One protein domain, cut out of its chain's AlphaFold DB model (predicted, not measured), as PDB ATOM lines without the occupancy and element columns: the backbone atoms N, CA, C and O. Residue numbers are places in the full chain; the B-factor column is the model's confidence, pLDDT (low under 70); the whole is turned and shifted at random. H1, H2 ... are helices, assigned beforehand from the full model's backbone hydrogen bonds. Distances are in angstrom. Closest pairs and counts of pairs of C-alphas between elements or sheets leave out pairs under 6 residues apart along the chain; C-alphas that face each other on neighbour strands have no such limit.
ATOM      1  N   LYS A   4     247.867 202.226  82.113       62.31
ATOM      2  CA  LYS A   4     248.071 200.850  82.590       62.31
ATOM      3  C   LYS A   4     249.362 200.241  82.042       62.31
ATOM      4  O   LYS A   4     250.038 199.531  82.766       62.31
ATOM      5  N   SER A   5     249.735 200.570  80.805       68.81
ATOM      6  CA  SER A   5     250.956 200.068  80.172       68.81
ATOM      7  C   SER A   5     252.213 200.512  80.918       68.81
ATOM      8  O   SER A   5     253.065 199.677  81.184       68.81
ATOM      9  N   PHE A   6     252.317 201.782  81.318       79.81
ATOM     10  CA  PHE A   6     253.495 202.282  82.035       79.81
ATOM     11  C   PHE A   6     253.722 201.552  83.363       79.81
ATOM     12  O   PHE A   6     254.841 201.146  83.657       79.81
ATOM     13  N   VAL A   7     252.650 201.313  84.127       82.06
ATOM     14  CA  VAL A   7     252.728 200.560  85.386       82.06
ATOM     15  C   VAL A   7     253.173 199.121  85.130       82.06
ATOM     16  O   VAL A   7     254.056 198.629  85.824       82.06
ATOM     17  N   THR A   8     252.633 198.457  84.102       78.31
ATOM     18  CA  THR A   8     253.056 197.094  83.749       78.31
ATOM     19  C   THR A   8     254.538 197.039  83.378       78.31
ATOM     20  O   THR A   8     255.257 196.174  83.869       78.31
ATOM     21  N   TRP A   9     255.016 197.979  82.560       83.88
ATOM     22  CA  TRP A   9     256.428 198.056  82.178       83.88
ATOM     23  C   TRP A   9     257.334 198.359  83.375       83.88
ATOM     24  O   TRP A   9     258.370 197.717  83.526       83.88
ATOM     25  N   ALA A  10     256.924 199.260  84.270       86.38
ATOM     26  CA  ALA A  10     257.664 199.562  85.492       86.38
ATOM     27  C   ALA A  10     257.779 198.339  86.417       86.38
ATOM     28  O   ALA A  10     258.863 198.047  86.918       86.38
ATOM     29  N   VAL A  11     256.690 197.582  86.593       85.06
ATOM     30  CA  VAL A  11     256.686 196.347  87.395       85.06
ATOM     31  C   VAL A  11     257.595 195.283  86.778       85.06
ATOM     32  O   VAL A  11     258.353 194.644  87.504       85.06
ATOM     33  N   ILE A  12     257.570 195.118  85.450       83.50
ATOM     34  CA  ILE A  12     258.446 194.171  84.742       83.50
ATOM     35  C   ILE A  12     259.922 194.540  84.937       83.50
ATOM     36  O   ILE A  12     260.732 193.669  85.252       83.50
ATOM     37  N   ILE A  13     260.273 195.818  84.788       86.56
ATOM     38  CA  ILE A  13     261.654 196.296  84.951       86.56
ATOM     39  C   ILE A  13     262.122 196.114  86.397       86.56
ATOM     40  O   ILE A  13     263.232 195.638  86.628       86.56
ATOM     41  N   LEU A  14     261.274 196.441  87.373       85.38
ATOM     42  CA  LEU A  14     261.609 196.295  88.786       85.38
ATOM     43  C   LEU A  14     261.780 194.821  89.184       85.38
ATOM     44  O   LEU A  14     262.716 194.484  89.907       85.38
ATOM     45  N   ALA A  15     260.930 193.934  88.658       78.81
ATOM     46  CA  ALA A  15     261.068 192.493  88.840       78.81
ATOM     47  C   ALA A  15     262.370 191.963  88.216       78.81
ATOM     48  O   ALA A  15     263.082 191.189  88.853       78.81
ATOM     49  N   ALA A  16     262.721 192.414  87.007       79.25
ATOM     50  CA  ALA A  16     263.972 192.038  86.353       79.25
ATOM     51  C   ALA A  16     265.198 192.507  87.153       79.25
ATOM     52  O   ALA A  16     266.109 191.717  87.388       79.25
ATOM     53  N   LEU A  17     265.204 193.751  87.636       82.12
ATOM     54  CA  LEU A  17     266.291 194.280  88.470       82.12
ATOM     55  C   LEU A  17     266.432 193.529  89.798       82.12
ATOM     56  O   LEU A  17     267.553 193.259  90.222       82.12
ATOM     57  N   GLY A  18     265.318 193.154  90.434       75.06
ATOM     58  CA  GLY A  18     265.335 192.323  91.640       75.06
ATOM     59  C   GLY A  18     265.969 190.951  91.396       75.06
ATOM     60  O   GLY A  18     266.800 190.511  92.189       75.06
ATOM     61  N   LEU A  19     265.642 190.312  90.267       72.69
ATOM     62  CA  LEU A  19     266.242 189.035  89.868       72.69
ATOM     63  C   LEU A  19     267.732 189.172  89.535       72.69
ATOM     64  O   LEU A  19     268.522 188.333  89.952       72.69
ATOM     65  N   LEU A  20     268.136 190.230  88.823       73.75
ATOM     66  CA  LEU A  20     269.547 190.477  88.507       73.75
ATOM     67  C   LEU A  20     270.375 190.733  89.774       73.75
ATOM     68  O   LEU A  20     271.475 190.201  89.893       73.75
ATOM     69  N   ASN A  21     269.847 191.495  90.736       74.75
ATOM     70  CA  ASN A  21     270.527 191.714  92.014       74.75
ATOM     71  C   ASN A  21     270.695 190.412  92.809       74.75
ATOM     72  O   ASN A  21     271.775 190.170  93.340       74.75
ATOM     73  N   ASP A  22     269.673 189.552  92.862       71.19
ATOM     74  CA  ASP A  22     269.788 188.259  93.553       71.19
ATOM     75  C   ASP A  22     270.721 187.275  92.835       71.19
ATOM     76  O   ASP A  22     271.302 186.419  93.485       71.19
ATOM     77  N   VAL A  23     270.905 187.399  91.517       72.25
ATOM     78  CA  VAL A  23     271.869 186.589  90.750       72.25
ATOM     79  C   VAL A  23     273.312 187.061  90.954       72.25
ATOM     80  O   VAL A  23     274.223 186.238  90.970       72.25
ATOM     81  N   VAL A  24     273.535 188.373  91.075       74.94
ATOM     82  CA  VAL A  24     274.886 188.955  91.181       74.94
ATOM     83  C   VAL A  24     275.384 189.000  92.629       74.94
ATOM     84  O   VAL A  24     276.560 188.742  92.872       74.94
ATOM     85  N   TYR A  25     274.510 189.320  93.586       74.12
ATOM     86  CA  TYR A  25     274.876 189.518  94.996       74.12
ATOM     87  C   TYR A  25     274.305 188.449  95.931       74.12
ATOM     88  O   TYR A  25     274.846 188.220  97.012       74.12
ATOM     89  N   GLY A  26     273.210 187.799  95.538       63.59
ATOM     90  CA  GLY A  26     272.648 186.665  96.257       63.59
ATOM     91  C   GLY A  26     273.276 185.364  95.764       63.59
ATOM     92  O   GLY A  26     273.529 185.180  94.580       63.59
ATOM     93  N   ASN A  27     273.494 184.397  96.653       72.31
ATOM     94  CA  ASN A  27     273.937 183.045  96.283       72.31
ATOM     95  C   ASN A  27     272.812 182.234  95.599       72.31
ATOM     96  O   ASN A  27     272.604 181.054  95.908       72.31
ATOM     97  N   PHE A  28     272.042 182.871  94.712       66.19
ATOM     98  CA  PHE A  28     270.816 182.348  94.119       66.19
ATOM     99  C   PHE A  28     269.793 181.925  95.180       66.19
ATOM    100  O   PHE A  28     269.072 180.948  94.991       66.19
ATOM    101  N   GLN A  29     269.763 182.591  96.336       70.50
ATOM    102  CA  GLN A  29     268.920 182.181  97.459       70.50
ATOM    103  C   GLN A  29     267.445 182.471  97.163       70.50
ATOM    104  O   GLN A  29     266.609 181.578  97.320       70.50
ATOM    105  N   LEU A  30     267.118 183.681  96.686       66.00
ATOM    106  CA  LEU A  30     265.747 183.984  96.268       66.00
ATOM    107  C   LEU A  30     265.415 183.231  94.989       66.00
ATOM    108  O   LEU A  30     264.306 182.719  94.871       66.00
ATOM    109  N   LEU A  31     266.380 183.080  94.078       67.44
ATOM    110  CA  LEU A  31     266.188 182.278  92.882       67.44
ATOM    111  C   LEU A  31     265.849 180.834  93.246       67.44
ATOM    112  O   LEU A  31     264.856 180.343  92.755       67.44
ATOM    113  N   LYS A  32     266.550 180.163  94.164       69.25
ATOM    114  CA  LYS A  32     266.192 178.805  94.614       69.25
ATOM    115  C   LYS A  32     264.832 178.769  95.314       69.25
ATOM    116  O   LYS A  32     264.018 177.907  94.988       69.25
ATOM    117  N   ASN A  33     264.559 179.712  96.214       75.75
ATOM    118  CA  ASN A  33     263.292 179.757  96.953       75.75
ATOM    119  C   ASN A  33     262.078 180.101  96.079       75.75
ATOM    120  O   ASN A  33     260.975 179.681  96.413       75.75
ATOM    121  N   LEU A  34     262.256 180.846  94.983       77.62
ATOM    122  CA  LEU A  34     261.193 181.222  94.046       77.62
ATOM    123  C   LEU A  34     261.106 180.254  92.858       77.62
ATOM    124  O   LEU A  34     260.014 179.914  92.407       77.62
ATOM    125  N   LEU A  35     262.242 179.754  92.376       78.81
ATOM    126  CA  LEU A  35     262.323 178.742  91.325       78.81
ATOM    127  C   LEU A  35     261.692 177.438  91.794       78.81
ATOM    128  O   LEU A  35     261.019 176.806  90.995       78.81
ATOM    129  N   LEU A  36     261.852 177.044  93.061       75.31
ATOM    130  CA  LEU A  36     261.258 175.812  93.580       75.31
ATOM    131  C   LEU A  36     259.718 175.791  93.451       75.31
ATOM    132  O   LEU A  36     259.210 174.883  92.790       75.31
ATOM    133  N   PRO A  37     258.945 176.763  93.982       81.00
ATOM    134  CA  PRO A  37     257.494 176.771  93.816       81.00
ATOM    135  C   PRO A  37     257.075 176.978  92.358       81.00
ATOM    136  O   PRO A  37     256.118 176.343  91.920       81.00
ATOM    137  N   VAL A  38     257.794 177.794  91.576       87.19
ATOM    138  CA  VAL A  38     257.497 177.988  90.144       87.19
ATOM    139  C   VAL A  38     257.703 176.693  89.359       87.19
ATOM    140  O   VAL A  38     256.844 176.314  88.568       87.19
ATOM    141  N   LEU A  39     258.802 175.982  89.601       82.06
ATOM    142  CA  LEU A  39     259.118 174.714  88.954       82.06
ATOM    143  C   LEU A  39     258.078 173.652  89.308       82.06
ATOM    144  O   LEU A  39     257.573 172.980  88.414       82.06
ATOM    145  N   VAL A  40     257.699 173.546  90.585       83.75
ATOM    146  CA  VAL A  40     256.618 172.653  91.029       83.75
ATOM    147  C   VAL A  40     255.310 172.994  90.313       83.75
ATOM    148  O   VAL A  40     254.644 172.099  89.793       83.75
ATOM    149  N   PHE A  41     254.967 174.280  90.201       89.94
ATOM    150  CA  PHE A  41     253.760 174.717  89.502       89.94
ATOM    151  C   PHE A  41     253.798 174.384  88.006       89.94
ATOM    152  O   PHE A  41     252.812 173.894  87.462       89.94
ATOM    153  N   VAL A  42     254.940 174.591  87.344       88.62
ATOM    154  CA  VAL A  42     255.147 174.238  85.932       88.62
ATOM    155  C   VAL A  42     255.029 172.730  85.729       88.62
ATOM    156  O   VAL A  42     254.343 172.300  84.805       88.62
ATOM    157  N   VAL A  43     255.633 171.918  86.598       87.62
ATOM    158  CA  VAL A  43     255.542 170.453  86.526       87.62
ATOM    159  C   VAL A  43     254.097 169.990  86.707       87.62
ATOM    160  O   VAL A  43     253.610 169.218  85.884       87.62
ATOM    161  N   ILE A  44     253.379 170.500  87.712       87.31
ATOM    162  CA  ILE A  44     251.958 170.183  87.935       87.31
ATOM    163  C   ILE A  44     251.104 170.644  86.751       87.31
ATOM    164  O   ILE A  44     250.230 169.906  86.303       87.31
ATOM    165  N   PHE A  45     251.360 171.836  86.213       86.88
ATOM    166  CA  PHE A  45     250.645 172.368  85.056       86.88
ATOM    167  C   PHE A  45     250.884 171.529  83.801       86.88
ATOM    168  O   PHE A  45     249.934 171.231  83.081       86.88
ATOM    169  N   LEU A  46     252.128 171.122  83.536       83.81
ATOM    170  CA  LEU A  46     252.460 170.235  82.424       83.81
ATOM    171  C   LEU A  46     251.800 168.875  82.626       83.81
ATOM    172  O   LEU A  46     251.161 168.382  81.700       83.81
ATOM    173  N   LEU A  47     251.866 168.306  83.833       85.06
ATOM    174  CA  LEU A  47     251.154 167.071  84.144       85.06
ATOM    175  C   LEU A  47     249.662 167.235  83.868       85.06
ATOM    176  O   LEU A  47     249.101 166.469  83.101       85.06
ATOM    177  N   PHE A  48     249.020 168.271  84.395       82.19
ATOM    178  CA  PHE A  48     247.609 168.529  84.143       82.19
ATOM    179  C   PHE A  48     247.315 168.705  82.646       82.19
ATOM    180  O   PHE A  48     246.374 168.121  82.119       82.19
ATOM    181  N   LYS A  49     248.147 169.454  81.923       82.12
ATOM    182  CA  LYS A  49     247.978 169.732  80.493       82.12
ATOM    183  C   LYS A  49     248.134 168.487  79.619       82.12
ATOM    184  O   LYS A  49     247.388 168.344  78.647       82.12
ATOM    185  N   TYR A  50     249.103 167.629  79.928       70.44
ATOM    186  CA  TYR A  50     249.433 166.440  79.139       70.44
ATOM    187  C   TYR A  50     248.655 165.197  79.580       70.44
ATOM    188  O   TYR A  50     248.242 164.419  78.722       70.44
ATOM    189  N   TYR A  51     248.402 165.033  80.881       66.50
ATOM    190  CA  TYR A  51     247.587 163.952  81.441       66.50
ATOM    191  C   TYR A  51     246.094 164.258  81.458       66.50
ATOM    192  O   TYR A  51     245.325 163.376  81.836       66.50
ATOM    193  N   GLN A  52     245.641 165.440  81.022       64.44
ATOM    194  CA  GLN A  52     244.219 165.625  80.757       64.44
ATOM    195  C   GLN A  52     243.816 164.579  79.713       64.44
ATOM    196  O   GLN A  52     244.282 164.664  78.568       64.44
TER     197      GLN A  52
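This is residues 4 to 52 of the 109 residues of an uncharacterized protein of Paenibacillus antarcticus (UniProt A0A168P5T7). Two long helices, H1 and then H2, meet near their ends at the link and spread apart from there as a wide V, with their far parts standing free. Residues 4 to 17 of H1 stick out as one arm and residues 32 to 52, of which 32 to 51 belong to H2, as the other. The printed part has 49 residues, with two named helices and no named strand, and its class is all helix. It is only just extended, close to loose, with a radius of gyration of the C-alphas of 14.6 A, and its outline is flat, spanning 37 by 34 by 10 A.

H1, residues 4 to 24, touches H2, residues 29 to 51, with residues 19 to 23 alone. H2 touches H1 with residues 29 to 31 alone. The closest C-alphas of the two helices are those of Asp 22 and Leu 30, 6.5 A apart. The helices stand at a steep tilt of 63 degrees and run opposite ways. Their centres are 20.8 A apart. In H1 every O i to N i+4 pair is within hydrogen-bond range; in H2 18 of 19 are.

H1 begins at C-alpha 4 at (248.071, 200.850, 82.590) and ends at C-alpha 24 at (274.886, 188.955, 91.181), 30.6 A from first to last C-alpha. After a tight link of 4 residues, H2 runs from C-alpha 29 to C-alpha 51 at (247.587, 163.952, 81.441), 32.3 A from first to last C-alpha.

The two C-alphas farthest apart are those of Tyr 25 and Gln 52, at 41.4 A. The printed part has no cut. The mean pLDDT of the printed part is 77.6, and it is under 70 at residues 4 to 5, 26, 28, 30 to 32 and 51 to 52.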